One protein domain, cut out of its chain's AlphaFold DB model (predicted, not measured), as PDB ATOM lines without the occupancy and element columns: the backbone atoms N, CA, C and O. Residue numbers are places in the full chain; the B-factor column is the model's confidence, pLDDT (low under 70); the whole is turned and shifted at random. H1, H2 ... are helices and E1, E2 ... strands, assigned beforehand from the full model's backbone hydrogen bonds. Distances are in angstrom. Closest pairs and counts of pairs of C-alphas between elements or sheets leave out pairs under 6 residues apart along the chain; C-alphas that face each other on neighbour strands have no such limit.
ATOM      1  N   THR A  10     -40.083 -17.194  26.943       56.03
ATOM      2  CA  THR A  10     -39.940 -17.245  25.483       56.03
ATOM      3  C   THR A  10     -40.317 -15.880  24.929       56.03
ATOM      4  O   THR A  10     -41.441 -15.430  25.150       56.03
ATOM      5  N   SER A  11     -39.427 -15.202  24.200       55.28
ATOM      6  CA  SER A  11     -39.850 -14.068  23.367       55.28
ATOM      7  C   SER A  11     -40.059 -14.578  21.944       55.28
ATOM      8  O   SER A  11     -39.094 -14.884  21.243       55.28
ATOM      9  N   ALA A  12     -41.314 -14.725  21.528       45.78
ATOM     10  CA  ALA A  12     -41.663 -15.237  20.210       45.78
ATOM     11  C   ALA A  12     -41.462 -14.151  19.135       45.78
ATOM     12  O   ALA A  12     -42.397 -13.451  18.763       45.78
ATOM     13  N   SER A  13     -40.231 -14.001  18.642       43.38
ATOM     14  CA  SER A  13     -39.980 -13.408  17.326       43.38
ATOM     15  C   SER A  13     -39.693 -14.550  16.344       43.38
ATOM     16  O   SER A  13     -38.761 -15.319  16.595       43.38
ATOM     17  N   PRO A  14     -40.457 -14.703  15.246       50.41
ATOM     18  CA  PRO A  14     -40.356 -15.861  14.349       50.41
ATOM     19  C   PRO A  14     -38.987 -16.027  13.664       50.41
ATOM     20  O   PRO A  14     -38.692 -17.103  13.159       50.41
ATOM     21  N   ALA A  15     -38.131 -14.998  13.677       49.59
ATOM     22  CA  ALA A  15     -36.799 -15.039  13.071       49.59
ATOM     23  C   ALA A  15     -35.666 -15.448  14.037       49.59
ATOM     24  O   ALA A  15     -34.579 -15.796  13.581       49.59
ATOM     25  N   ASN A  16     -35.883 -15.388  15.358       54.66
ATOM     26  CA  ASN A  16     -34.861 -15.716  16.356       54.66
ATOM     27  C   ASN A  16     -35.518 -16.282  17.626       54.66
ATOM     28  O   ASN A  16     -35.732 -15.543  18.599       54.66
ATOM     29  N   PRO A  17     -35.877 -17.578  17.620       67.00
ATOM     30  CA  PRO A  17     -36.442 -18.211  18.795       67.00
ATOM     31  C   PRO A  17     -35.385 -18.208  19.899       67.00
ATOM     32  O   PRO A  17     -34.308 -18.795  19.751       67.00
ATOM     33  N   ASN A  18     -35.701 -17.538  21.008       80.38
ATOM     34  CA  ASN A  18     -34.915 -17.618  22.228       80.38
ATOM     35  C   ASN A  18     -35.756 -18.149  23.387       80.38
ATOM     36  O   ASN A  18     -36.936 -17.822  23.534       80.38
ATOM     37  N   ILE A  19     -35.119 -18.992  24.190       85.56
ATOM     38  CA  ILE A  19     -35.663 -19.557  25.414       85.56
ATOM     39  C   ILE A  19     -34.665 -19.322  26.540       85.56
ATOM     40  O   ILE A  19     -33.456 -19.444  26.347       85.56
ATOM     41  N   GLY A  20     -35.172 -18.962  27.714       90.00
ATOM     42  CA  GLY A  20     -34.353 -18.691  28.886       90.00
ATOM     43  C   GLY A  20     -34.724 -19.532  30.102       90.00
ATOM     44  O   GLY A  20     -35.889 -19.883  30.289       90.00
ATOM     45  N   TYR A  21     -33.733 -19.801  30.953       89.44
ATOM     46  CA  TYR A  21     -33.868 -20.460  32.249       89.44
ATOM     47  C   TYR A  21     -33.228 -19.631  33.373       89.44
ATOM     48  O   TYR A  21     -32.211 -18.959  33.180       89.44
ATOM     49  N   GLY A  22     -33.821 -19.696  34.566       88.44
ATOM     50  CA  GLY A  22     -33.424 -18.888  35.722       88.44
ATOM     51  C   GLY A  22     -33.791 -17.408  35.574       88.44
ATOM     52  O   GLY A  22     -34.249 -16.973  34.519       88.44
ATOM     53  N   VAL A  23     -33.583 -16.632  36.638       87.50
ATOM     54  CA  VAL A  23     -33.835 -15.183  36.661       87.50
ATOM     55  C   VAL A  23     -32.535 -14.455  36.990       87.50
ATOM     56  O   VAL A  23     -31.792 -14.862  37.882       87.50
ATOM     57  N   TYR A  24     -32.265 -13.389  36.245       87.94
ATOM     58  CA  TYR A  24     -31.184 -12.444  36.470       87.94
ATOM     59  C   TYR A  24     -31.739 -11.024  36.355       87.94
ATOM     60  O   TYR A  24     -32.384 -10.693  35.361       87.94
ATOM     61  N   THR A  25     -31.498 -10.187  37.359       88.88
ATOM     62  CA  THR A  25     -31.941  -8.791  37.350       88.88
ATOM     63  C   THR A  25     -30.813  -7.918  36.829       88.88
ATOM     64  O   THR A  25     -29.760  -7.817  37.451       88.88
ATOM     65  N   ILE A  26     -31.027  -7.294  35.674       86.31
ATOM     66  CA  ILE A  26     -30.100  -6.313  35.116       86.31
ATOM     67  C   ILE A  26     -30.420  -4.967  35.759       86.31
ATOM     68  O   ILE A  26     -31.531  -4.469  35.578       86.31
ATOM     69  N   THR A  27     -29.453  -4.380  36.461       87.81
ATOM     70  CA  THR A  27     -29.525  -2.996  36.949       87.81
ATOM     71  C   THR A  27     -28.842  -2.078  35.942       87.81
ATOM     72  O   THR A  27     -27.681  -2.287  35.585       87.81
ATOM     73  N   TYR A  28     -29.564  -1.075  35.457       86.12
ATOM     74  CA  TYR A  28     -29.060  -0.101  34.493       86.12
ATOM     75  C   TYR A  28     -28.477   1.134  35.194       86.12
ATOM     76  O   TYR A  28     -28.676   1.357  36.388       86.12
ATOM     77  N   ALA A  29     -27.750   1.961  34.436       87.38
ATOM     78  CA  ALA A  29     -27.096   3.166  34.957       87.38
ATOM     79  C   ALA A  29     -28.083   4.202  35.533       87.38
ATOM     80  O   ALA A  29     -27.728   4.970  36.422       87.38
ATOM     81  N   ASP A  30     -29.331   4.195  35.064       89.25
ATOM     82  CA  ASP A  30     -30.427   5.040  35.552       89.25
ATOM     83  C   ASP A  30     -31.135   4.468  36.799       89.25
ATOM     84  O   ASP A  30     -32.175   4.980  37.211       89.25
ATOM     85  N   ARG A  31     -30.575   3.413  37.415       88.69
ATOM     86  CA  ARG A  31     -31.144   2.633  38.532       88.69
ATOM     87  C   ARG A  31     -32.440   1.891  38.206       88.69
ATOM     88  O   ARG A  31     -33.026   1.288  39.106       88.69
ATOM     89  N   SER A  32     -32.885   1.888  36.951       91.25
ATOM     90  CA  SER A  32     -33.956   0.991  36.538       91.25
ATOM     91  C   SER A  32     -33.461  -0.458  36.556       91.25
ATOM     92  O   SER A  32     -32.264  -0.736  36.429       91.25
ATOM     93  N   ALA A  33     -34.390  -1.393  36.738       90.19
ATOM     94  CA  ALA A  33     -34.091  -2.814  36.781       90.19
ATOM     95  C   ALA A  33     -35.008  -3.583  35.832       90.19
ATOM     96  O   ALA A  33     -36.202  -3.293  35.724       90.19
ATOM     97  N   ARG A  34     -34.458  -4.594  35.159       87.94
ATOM     98  CA  ARG A  34     -35.227  -5.502  34.305       87.94
ATOM     99  C   ARG A  34     -34.878  -6.944  34.613       87.94
ATOM    100  O   ARG A  34     -33.711  -7.326  34.612       87.94
ATOM    101  N   GLU A  35     -35.909  -7.762  34.791       86.12
ATOM    102  CA  GLU A  35     -35.732  -9.206  34.852       86.12
ATOM    103  C   GLU A  35     -35.415  -9.783  33.475       86.12
ATOM    104  O   GLU A  35     -36.144  -9.585  32.495       86.12
ATOM    105  N   PHE A  36     -34.372 -10.592  33.437       86.56
ATOM    106  CA  PHE A  36     -33.965 -11.379  32.293       86.56
ATOM    107  C   PHE A  36     -33.712 -12.826  32.708       86.56
ATOM    108  O   PHE A  36     -33.757 -13.165  33.891       86.56
ATOM    109  N   TYR A  37     -33.494 -13.708  31.739       88.94
ATOM    110  CA  TYR A  37     -33.067 -15.067  32.048       88.94
ATOM    111  C   TYR A  37     -31.600 -15.090  32.465       88.94
ATOM    112  O   TYR A  37     -30.806 -14.278  31.999       88.94
ATOM    113  N   ARG A  38     -31.221 -16.042  33.317       91.00
ATOM    114  CA  ARG A  38     -29.816 -16.217  33.701       91.00
ATOM    115  C   ARG A  38     -29.043 -16.998  32.647       91.00
ATOM    116  O   ARG A  38     -27.935 -16.619  32.284       91.00
ATOM    117  N   ILE A  39     -29.670 -18.041  32.115       94.06
ATOM    118  CA  ILE A  39     -29.168 -18.822  30.990       94.06
ATOM    119  C   ILE A  39     -30.119 -18.633  29.818       94.06
ATOM    120  O   ILE A  39     -31.324 -18.796  29.978       94.06
ATOM    121  N   GLY A  40     -29.592 -18.288  28.651       92.62
ATOM    122  CA  GLY A  40     -30.370 -18.139  27.424       92.62
ATOM    123  C   GLY A  40     -29.886 -19.073  26.337       92.62
ATOM    124  O   GLY A  40     -28.693 -19.336  26.236       92.62
ATOM    125  N   LEU A  41     -30.795 -19.518  25.483       92.31
ATOM    126  CA  LEU A  41     -30.479 -20.244  24.266       92.31
ATOM    127  C   LEU A  41     -31.219 -19.605  23.097       92.31
ATOM    128  O   LEU A  41     -32.410 -19.328  23.191       92.31
ATOM    129  N   SER A  42     -30.501 -19.359  22.007       90.31
ATOM    130  CA  SER A  42     -31.020 -18.729  20.793       90.31
ATOM    131  C   SER A  42     -30.491 -19.458  19.569       90.31
ATOM    132  O   SER A  42     -29.286 -19.704  19.458       90.31
ATOM    133  N   ALA A  43     -31.389 -19.788  18.645       87.81
ATOM    134  CA  ALA A  43     -31.003 -20.246  17.319       87.81
ATOM    135  C   ALA A  43     -30.792 -19.039  16.400       87.81
ATOM    136  O   ALA A  43     -31.586 -18.101  16.388       87.81
ATOM    137  N   ASN A  44     -29.727 -19.068  15.606       82.69
ATOM    138  CA  ASN A  44     -29.432 -18.056  14.600       82.69
ATOM    139  C   ASN A  44     -29.040 -18.716  13.274       82.69
ATOM    140  O   ASN A  44     -28.791 -19.918  13.207       82.69
ATOM    141  N   THR A  45     -28.946 -17.924  12.206       84.44
ATOM    142  CA  THR A  45     -28.619 -18.418  10.854       84.44
ATOM    143  C   THR A  45     -27.268 -19.132  10.769       84.44
ATOM    144  O   THR A  45     -27.036 -19.905   9.846       84.44
ATOM    145  N   THR A  46     -26.375 -18.894  11.731       86.12
ATOM    146  CA  THR A  46     -25.020 -19.457  11.763       86.12
ATOM    147  C   THR A  46     -24.826 -20.566  12.800       86.12
ATOM    148  O   THR A  46     -23.705 -21.049  12.937       86.12
ATOM    149  N   GLY A  47     -25.873 -20.952  13.539       90.19
ATOM    150  CA  GLY A  47     -25.815 -21.979  14.580       90.19
ATOM    151  C   GLY A  47     -26.618 -21.622  15.832       90.19
ATOM    152  O   GLY A  47     -27.746 -21.139  15.747       90.19
ATOM    153  N   ILE A  48     -26.052 -21.892  17.010       92.75
ATOM    154  CA  ILE A  48     -26.717 -21.717  18.310       92.75
ATOM    155  C   ILE A  48     -25.850 -20.848  19.215       92.75
ATOM    156  O   ILE A  48     -24.625 -20.979  19.245       92.75
ATOM    157  N   SER A  49     -26.496 -19.969  19.971       94.19
ATOM    158  CA  SER A  49     -25.869 -19.155  21.005       94.19
ATOM    159  C   SER A  49     -26.419 -19.525  22.374       94.19
ATOM    160  O   SER A  49     -27.634 -19.566  22.568       94.19
ATOM    161  N   VAL A  50     -25.508 -19.767  23.314       95.25
ATOM    162  CA  VAL A  50     -25.793 -19.940  24.737       95.25
ATOM    163  C   VAL A  50     -25.317 -18.693  25.472       95.25
ATOM    164  O   VAL A  50     -24.161 -18.292  25.351       95.25
ATOM    165  N   TYR A  51     -26.213 -18.076  26.230       94.88
ATOM    166  CA  TYR A  51     -25.942 -16.898  27.042       94.88
ATOM    167  C   TYR A  51     -25.845 -17.300  28.508       94.88
ATOM    168  O   TYR A  51     -26.738 -17.977  29.010       94.88
ATOM    169  N   VAL A  52     -24.792 -16.859  29.190       95.00
ATOM    170  CA  VAL A  52     -24.567 -17.070  30.625       95.00
ATOM    171  C   VAL A  52     -24.426 -15.702  31.289       95.00
ATOM    172  O   VAL A  52     -23.347 -15.111  31.309       95.00
ATOM    173  N   LEU A  53     -25.544 -15.154  31.765       91.75
ATOM    174  CA  LEU A  53     -25.602 -13.826  32.376       91.75
ATOM    175  C   LEU A  53     -25.244 -13.858  33.865       91.75
ATOM    176  O   LEU A  53     -25.361 -14.884  34.532       91.75
ATOM    177  N   GLY A  54     -24.840 -12.696  34.383       88.50
ATOM    178  CA  GLY A  54     -24.479 -12.526  35.792       88.50
ATOM    179  C   GLY A  54     -23.054 -12.953  36.137       88.50
ATOM    180  O   GLY A  54     -22.754 -13.176  37.305       88.50
ATOM    181  N   LEU A  55     -22.172 -13.067  35.140       90.50
ATOM    182  CA  LEU A  55     -20.734 -13.178  35.368       90.50
ATOM    183  C   LEU A  55     -20.137 -11.777  35.536       90.50
ATOM    184  O   LEU A  55     -20.271 -10.944  34.638       90.50
ATOM    185  N   GLU A  56     -19.477 -11.536  36.668       86.88
ATOM    186  CA  GLU A  56     -18.739 -10.292  36.928       86.88
ATOM    187  C   GLU A  56     -17.566 -10.148  35.946       86.88
ATOM    188  O   GLU A  56     -17.423  -9.134  35.260       86.88
ATOM    189  N   ASP A  57     -16.769 -11.214  35.813       91.06
ATOM    190  CA  ASP A  57     -15.672 -11.297  34.855       91.06
ATOM    191  C   ASP A  57     -16.168 -11.810  33.495       91.06
ATOM    192  O   ASP A  57     -16.376 -13.006  33.272       91.06
ATOM    193  N   LYS A  58     -16.297 -10.888  32.536       90.62
ATOM    194  CA  LYS A  58     -16.684 -11.186  31.146       90.62
ATOM    195  C   LYS A  58     -15.656 -12.037  30.390       90.62
ATOM    196  O   LYS A  58     -15.964 -12.537  29.313       90.62
ATOM    197  N   THR A  59     -14.441 -12.198  30.904       95.31
ATOM    198  CA  THR A  59     -13.409 -13.049  30.294       95.31
ATOM    199  C   THR A  59     -13.443 -14.483  30.820       95.31
ATOM    200  O   THR A  59     -12.852 -15.369  30.200       95.31
ATOM    201  N   TYR A  60     -14.186 -14.742  31.904       95.38
ATOM    202  CA  TYR A  60     -14.187 -16.018  32.616       95.38
ATOM    203  C   TYR A  60     -14.495 -17.213  31.711       95.38
ATOM    204  O   TYR A  60     -13.764 -18.205  31.737       95.38
ATOM    205  N   LEU A  61     -15.540 -17.126  30.880       96.31
ATOM    206  CA  LEU A  61     -15.932 -18.227  29.993       96.31
ATOM    207  C   LEU A  61     -14.831 -18.557  28.986       96.31
ATOM    208  O   LEU A  61     -14.508 -19.727  28.783       96.31
ATOM    209  N   ALA A  62     -14.240 -17.525  28.381       96.69
ATOM    210  CA  ALA A  62     -13.186 -17.692  27.392       96.69
ATOM    211  C   ALA A  62     -11.923 -18.281  28.032       96.69
ATOM    212  O   ALA A  62     -11.361 -19.239  27.506       96.69
ATOM    213  N   ARG A  63     -11.519 -17.760  29.196       96.69
ATOM    214  CA  ARG A  63     -10.331 -18.221  29.924       96.69
ATOM    215  C   ARG A  63     -10.478 -19.649  30.447       96.69
ATOM    216  O   ARG A  63      -9.518 -20.408  30.402       96.69
ATOM    217  N   THR A  64     -11.654 -19.999  30.961       96.56
ATOM    218  CA  THR A  64     -11.870 -21.257  31.694       96.56
ATOM    219  C   THR A  64     -12.275 -22.405  30.777       96.56
ATOM    220  O   THR A  64     -11.835 -23.531  30.980       96.56
ATOM    221  N   TYR A  65     -13.096 -22.132  29.759       96.81
ATOM    222  CA  TYR A  65     -13.684 -23.170  28.907       96.81
ATOM    223  C   TYR A  65     -13.299 -23.041  27.432       96.81
ATOM    224  O   TYR A  65     -13.549 -23.962  26.662       96.81
ATOM    225  N   GLY A  66     -12.681 -21.936  27.003       94.50
ATOM    226  CA  GLY A  66     -12.437 -21.668  25.581       94.50
ATOM    227  C   GLY A  66     -11.600 -22.724  24.862       94.50
ATOM    228  O   GLY A  66     -11.855 -22.999  23.695       94.50
ATOM    229  N   ALA A  67     -10.648 -23.352  25.556       94.06
ATOM    230  CA  ALA A  67      -9.818 -24.409  24.978       94.06
ATOM    231  C   ALA A  67     -10.520 -25.778  24.906       94.06
ATOM    232  O   ALA A  67     -10.130 -26.612  24.093       94.06
ATOM    233  N   SER A  68     -11.527 -26.023  25.751       94.75
ATOM    234  CA  SER A  68     -12.124 -27.351  25.954       94.75
ATOM    235  C   SER A  68     -13.572 -27.472  25.483       94.75
ATOM    236  O   SER A  68     -14.020 -28.574  25.207       94.75
ATOM    237  N   ILE A  69     -14.309 -26.370  25.317       93.62
ATOM    238  CA  ILE A  69     -15.749 -26.388  24.993       93.62
ATOM    239  C   ILE A  69     -16.067 -26.796  23.541       93.62
ATOM    240  O   ILE A  69     -17.226 -26.809  23.121       93.62
ATOM    241  N   GLY A  70     -15.036 -27.117  22.759       89.75
ATOM    242  CA  GLY A  70     -15.124 -27.449  21.344       89.75
ATOM    243  C   GLY A  70     -14.968 -26.228  20.437       89.75
ATOM    244  O   GLY A  70     -14.353 -25.224  20.797       89.75
ATOM    245  N   ARG A  71     -15.503 -26.305  19.209       91.88
ATOM    246  CA  ARG A  71     -15.301 -25.255  18.189       91.88
ATOM    247  C   ARG A  71     -16.313 -24.118  18.357       91.88
ATOM    248  O   ARG A  71     -17.264 -23.999  17.575       91.88
ATOM    249  N   ALA A  72     -16.085 -23.299  19.380       94.56
ATOM    250  CA  ALA A  72     -16.938 -22.182  19.765       94.56
ATOM    251  C   ALA A  72     -16.243 -20.819  19.625       94.56
ATOM    252  O   ALA A  72     -15.030 -20.696  19.775       94.56
ATOM    253  N   SER A  73     -17.035 -19.777  19.384       95.19
ATOM    254  CA  SER A  73     -16.616 -18.387  19.580       95.19
ATOM    255  C   SER A  73     -17.206 -17.881  20.890       95.19
ATOM    256  O   SER A  73     -18.416 -17.981  21.088       95.19
ATOM    257  N   ILE A  74     -16.370 -17.347  21.780       96.12
ATOM    258  CA  ILE A  74     -16.803 -16.851  23.090       96.12
ATOM    259  C   ILE A  74     -16.569 -15.345  23.154       96.12
ATOM    260  O   ILE A  74     -15.445 -14.884  22.971       96.12
ATOM    261  N   THR A  75     -17.626 -14.592  23.452       94.56
ATOM    262  CA  THR A  75     -17.565 -13.135  23.602       94.56
ATOM    263  C   THR A  75     -18.354 -12.714  24.832       94.56
ATOM    264  O   THR A  75     -19.588 -12.711  24.825       94.56
ATOM    265  N   GLY A  76     -17.651 -12.335  25.899       94.44
ATOM    266  CA  GLY A  76     -18.286 -11.913  27.141       94.44
ATOM    267  C   GLY A  76     -19.119 -13.035  27.760       94.44
ATOM    268  O   GLY A  76     -18.598 -14.054  28.198       94.44
ATOM    269  N   TYR A  77     -20.436 -12.841  27.746       93.88
ATOM    270  CA  TYR A  77     -21.430 -13.774  28.275       93.88
ATOM    271  C   TYR A  77     -21.972 -14.768  27.230       93.88
ATOM    272  O   TYR A  77     -22.827 -15.588  27.560       93.88
ATOM    273  N   CYS A  78     -21.556 -14.671  25.963       95.00
ATOM    274  CA  CYS A  78     -22.093 -15.475  24.865       95.00
ATOM    275  C   CYS A  78     -21.094 -16.540  24.412       95.00
ATOM    276  O   CYS A  78     -19.944 -16.229  24.099       95.00
ATOM    277  N   ILE A  79     -21.569 -17.778  24.312       96.31
ATOM    278  CA  ILE A  79     -20.876 -18.903  23.692       96.31
ATOM    279  C   ILE A  79     -21.639 -19.250  22.416       96.31
ATOM    280  O   ILE A  79     -22.814 -19.619  22.454       96.31
ATOM    281  N   LYS A  80     -20.981 -19.120  21.269       95.75
ATOM    282  CA  LYS A  80     -21.563 -19.382  19.955       95.75
ATOM    283  C   LYS A  80     -20.969 -20.647  19.353       95.75
ATOM    284  O   LYS A  80     -19.763 -20.729  19.139       95.75
ATOM    285  N   PHE A  81     -21.840 -21.574  18.981       95.44
ATOM    286  CA  PHE A  81     -21.494 -22.799  18.273       95.44
ATOM    287  C   PHE A  81     -22.011 -22.741  16.843       95.44
ATOM    288  O   PHE A  81     -23.135 -22.307  16.596       95.44
ATOM    289  N   THR A  82     -21.201 -23.211  15.895       93.56
ATOM    290  CA  THR A  82     -21.601 -23.243  14.477       93.56
ATOM    291  C   THR A  82     -22.515 -24.421  14.149       93.56
ATOM    292  O   THR A  82     -23.301 -24.349  13.208       93.56
ATOM    293  N   ARG A  83     -22.395 -25.531  14.891       91.44
ATOM    294  CA  ARG A  83     -23.121 -26.797  14.686       91.44
ATOM    295  C   ARG A  83     -23.239 -27.541  16.019       91.44
ATOM    296  O   ARG A  83     -22.426 -27.315  16.907       91.44
ATOM    297  N   LEU A  84     -24.194 -28.461  16.145       90.12
ATOM    298  CA  LEU A  84     -24.356 -29.275  17.361       90.12
ATOM    299  C   LEU A  84     -23.197 -30.254  17.591       90.12
ATOM    300  O   LEU A  84     -22.793 -30.472  18.724       90.12
ATOM    301  N   SER A  85     -22.622 -30.803  16.518       92.06
ATOM    302  CA  SER A  85     -21.552 -31.807  16.601       92.06
ATOM    303  C   SER A  85     -20.213 -31.281  17.121       92.06
ATOM    304  O   SER A  85     -19.314 -32.074  17.369       92.06
ATOM    305  N   VAL A  86     -20.051 -29.959  17.246       92.69
ATOM    306  CA  VAL A  86     -18.815 -29.344  17.762       92.69
ATOM    307  C   VAL A  86     -18.921 -28.933  19.229       92.69
ATOM    308  O   VAL A  86     -17.999 -28.292  19.728       92.69
ATOM    309  N   ILE A  87     -20.047 -29.230  19.879       94.81
ATOM    310  CA  ILE A  87     -20.299 -28.894  21.277       94.81
ATOM    311  C   ILE A  87     -19.747 -30.017  22.149       94.81
ATOM    312  O   ILE A  87     -20.208 -31.151  22.044       94.81
ATOM    313  N   ASP A  88     -18.822 -29.684  23.045       96.25
ATOM    314  CA  ASP A  88     -18.539 -30.545  24.189       96.25
ATOM    315  C   ASP A  88     -19.618 -30.313  25.259       96.25
ATOM    316  O   ASP A  88     -19.706 -29.239  25.868       96.25
ATOM    317  N   THR A  89     -20.506 -31.292  25.436       94.88
ATOM    318  CA  THR A  89     -21.664 -31.168  26.329       94.88
ATOM    319  C   THR A  89     -21.282 -31.143  27.801       94.88
ATOM    320  O   THR A  89     -21.961 -30.470  28.578       94.88
ATOM    321  N   ASP A  90     -20.205 -31.824  28.188       97.12
ATOM    322  CA  ASP A  90     -19.763 -31.882  29.582       97.12
ATOM    323  C   ASP A  90     -19.155 -30.543  29.996       97.12
ATOM    324  O   ASP A  90     -19.478 -29.995  31.057       97.12
ATOM    325  N   VAL A  91     -18.357 -29.945  29.110       97.19
ATOM    326  CA  VAL A  91     -17.790 -28.611  29.323       97.19
ATOM    327  C   VAL A  91     -18.878 -27.538  29.286       97.19
ATOM    328  O   VAL A  91     -18.893 -26.648  30.140       97.19
ATOM    329  N   LEU A  92     -19.835 -27.626  28.355       96.62
ATOM    330  CA  LEU A  92     -20.972 -26.702  28.317       96.62
ATOM    331  C   LEU A  92     -21.818 -26.797  29.598       96.62
ATOM    332  O   LEU A  92     -22.203 -25.770  30.161       96.62
ATOM    333  N   LEU A  93     -22.075 -28.010  30.093       96.06
ATOM    334  CA  LEU A  93     -22.785 -28.224  31.350       96.06
ATOM    335  C   LEU A  93     -22.024 -27.616  32.534       96.06
ATOM    336  O   LEU A  93     -22.642 -26.969  33.383       96.06
ATOM    337  N   ALA A  94     -20.700 -27.776  32.589       96.50
ATOM    338  CA  ALA A  94     -19.864 -27.163  33.617       96.50
ATOM    339  C   ALA A  94     -19.946 -25.627  33.581       96.50
ATOM    340  O   ALA A  94     -20.135 -25.002  34.628       96.50
ATOM    341  N   ALA A  95     -19.892 -25.022  32.389       95.44
ATOM    342  CA  ALA A  95     -20.031 -23.578  32.211       95.44
ATOM    343  C   ALA A  95     -21.400 -23.060  32.680       95.44
ATOM    344  O   ALA A  95     -21.475 -22.063  33.402       95.44
ATOM    345  N   ILE A  96     -22.483 -23.763  32.332       94.56
ATOM    346  CA  ILE A  96     -23.845 -23.421  32.767       94.56
ATOM    347  C   ILE A  96     -23.981 -23.546  34.289       94.56
ATOM    348  O   ILE A  96     -24.507 -22.640  34.935       94.56
ATOM    349  N   ARG A  97     -23.488 -24.639  34.887       94.25
ATOM    350  CA  ARG A  97     -23.518 -24.845  36.347       94.25
ATOM    351  C   ARG A  97     -22.761 -23.748  37.085       94.25
ATOM    352  O   ARG A  97     -23.260 -23.241  38.090       94.25
ATOM    353  N   HIS A  98     -21.598 -23.346  36.576       93.38
ATOM    354  CA  HIS A  98     -20.860 -22.225  37.142       93.38
ATOM    355  C   HIS A  98     -21.676 -20.933  37.054       93.38
ATOM    356  O   HIS A  98     -21.939 -20.305  38.074       93.38
ATOM    357  N   GLY A  99     -22.186 -20.598  35.868       90.94
ATOM    358  CA  GLY A  99     -23.005 -19.404  35.663       90.94
ATOM    359  C   GLY A  99     -24.264 -19.336  36.528       90.94
ATOM    360  O   GLY A  99     -24.728 -18.244  36.845       90.94
ATOM    361  N   MET A 100     -24.810 -20.482  36.942       90.06
ATOM    362  CA  MET A 100     -25.952 -20.575  37.860       90.06
ATOM    363  C   MET A 100     -25.568 -20.455  39.342       90.06
ATOM    364  O   MET A 100     -26.405 -20.047  40.142       90.06
ATOM    365  N   THR A 101     -24.333 -20.804  39.710       88.19
ATOM    366  CA  THR A 101     -23.842 -20.790  41.102       88.19
ATOM    367  C   THR A 101     -23.106 -19.511  41.469       88.19
ATOM    368  O   THR A 101     -23.057 -19.170  42.648       88.19
ATOM    369  N   SER A 102     -22.563 -18.785  40.491       74.44
ATOM    370  CA  SER A 102     -21.879 -17.506  40.687       74.44
ATOM    371  C   SER A 102     -22.864 -16.437  41.173       74.44
ATOM    372  O   SER A 102     -23.455 -15.693  40.394       74.44
TER     373      SER A 102
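What this domain is: This is residues 10 to 102 of the 106 residues of an uncharacterized protein of Humibacillus xanthopallidus (UniProt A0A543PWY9). A twisted five-stranded sheet has two helices over one face, the long H2 along E5 and the short H1 by the E6 edge, while the hairpin E2 and E3 reaches away as an arm. The printed part has 93 residues, mixed in class, with two named helices and seven named strands in the order E1 E2 E3 E4 E5 H1 E6 E7 H2. The large sheet runs E1 E4 E5 E7 E6, antiparallel throughout. The whole is compact, with a radius of gyration of the C-alphas of 13.5 A and spans of 40 by 32 by 19 A.

How they stand to each other: Look first at the hairpin E4, residues 39 to 44, and E5, residues 47 to 52, where N 40 and O 51 are 2.9 A apart, within hydrogen-bond range. Edge strand E1, residues 18 to 21, is E4's neighbour, with N 19 and O 41 at 2.9 A. E7, residues 78 to 81, is E5's neighbour, with N 50 and O 79 at 2.8 A, and forms a hairpin with edge strand E6, residues 72 to 75, with N 73 and O 80 at 2.9 A. H2, residues 89 to 101, is on this sheet at a height of 9.0 A, over E5; their closest C-alphas, Val 52 and Gly 99, are 5.8 A apart. H1, residues 60 to 65, is on it too, making two layers, helices on one face of a sheet. H1 and H2 only just touch, with 3 pairs of C-alphas within 8 A, through residues 91 to 95 of H2 alone; the closest are Tyr 65 and Val 91, 6.8 A. E5, H1 and E6 form a split strand-helix-strand unit, with E7 between its strands, and a right-handed crossover. In the hairpin E2, residues 24 to 27, and E3, residues 33 to 36, N 24 and O 36 are 2.8 A apart; E3 runs on into E4 at 66 degrees. In H1 and H2 every O i to N i+4 pair is within hydrogen-bond range.

Where its parts are: Find C-alpha 18, where E1 begins, at (-34.915, -17.618, 22.228). E4 spans 16.4 A and E5 16.8 A. H2 runs 18.2 A to C-alpha 101 at (-23.842, -20.790, 41.102).

The domain as a whole: The C-alphas of Asp 30 and Ser 85 are the two farthest apart, 42.4 A. The printed part has no cut and no long link. Confidence is low at residues 10 to 17, under 70.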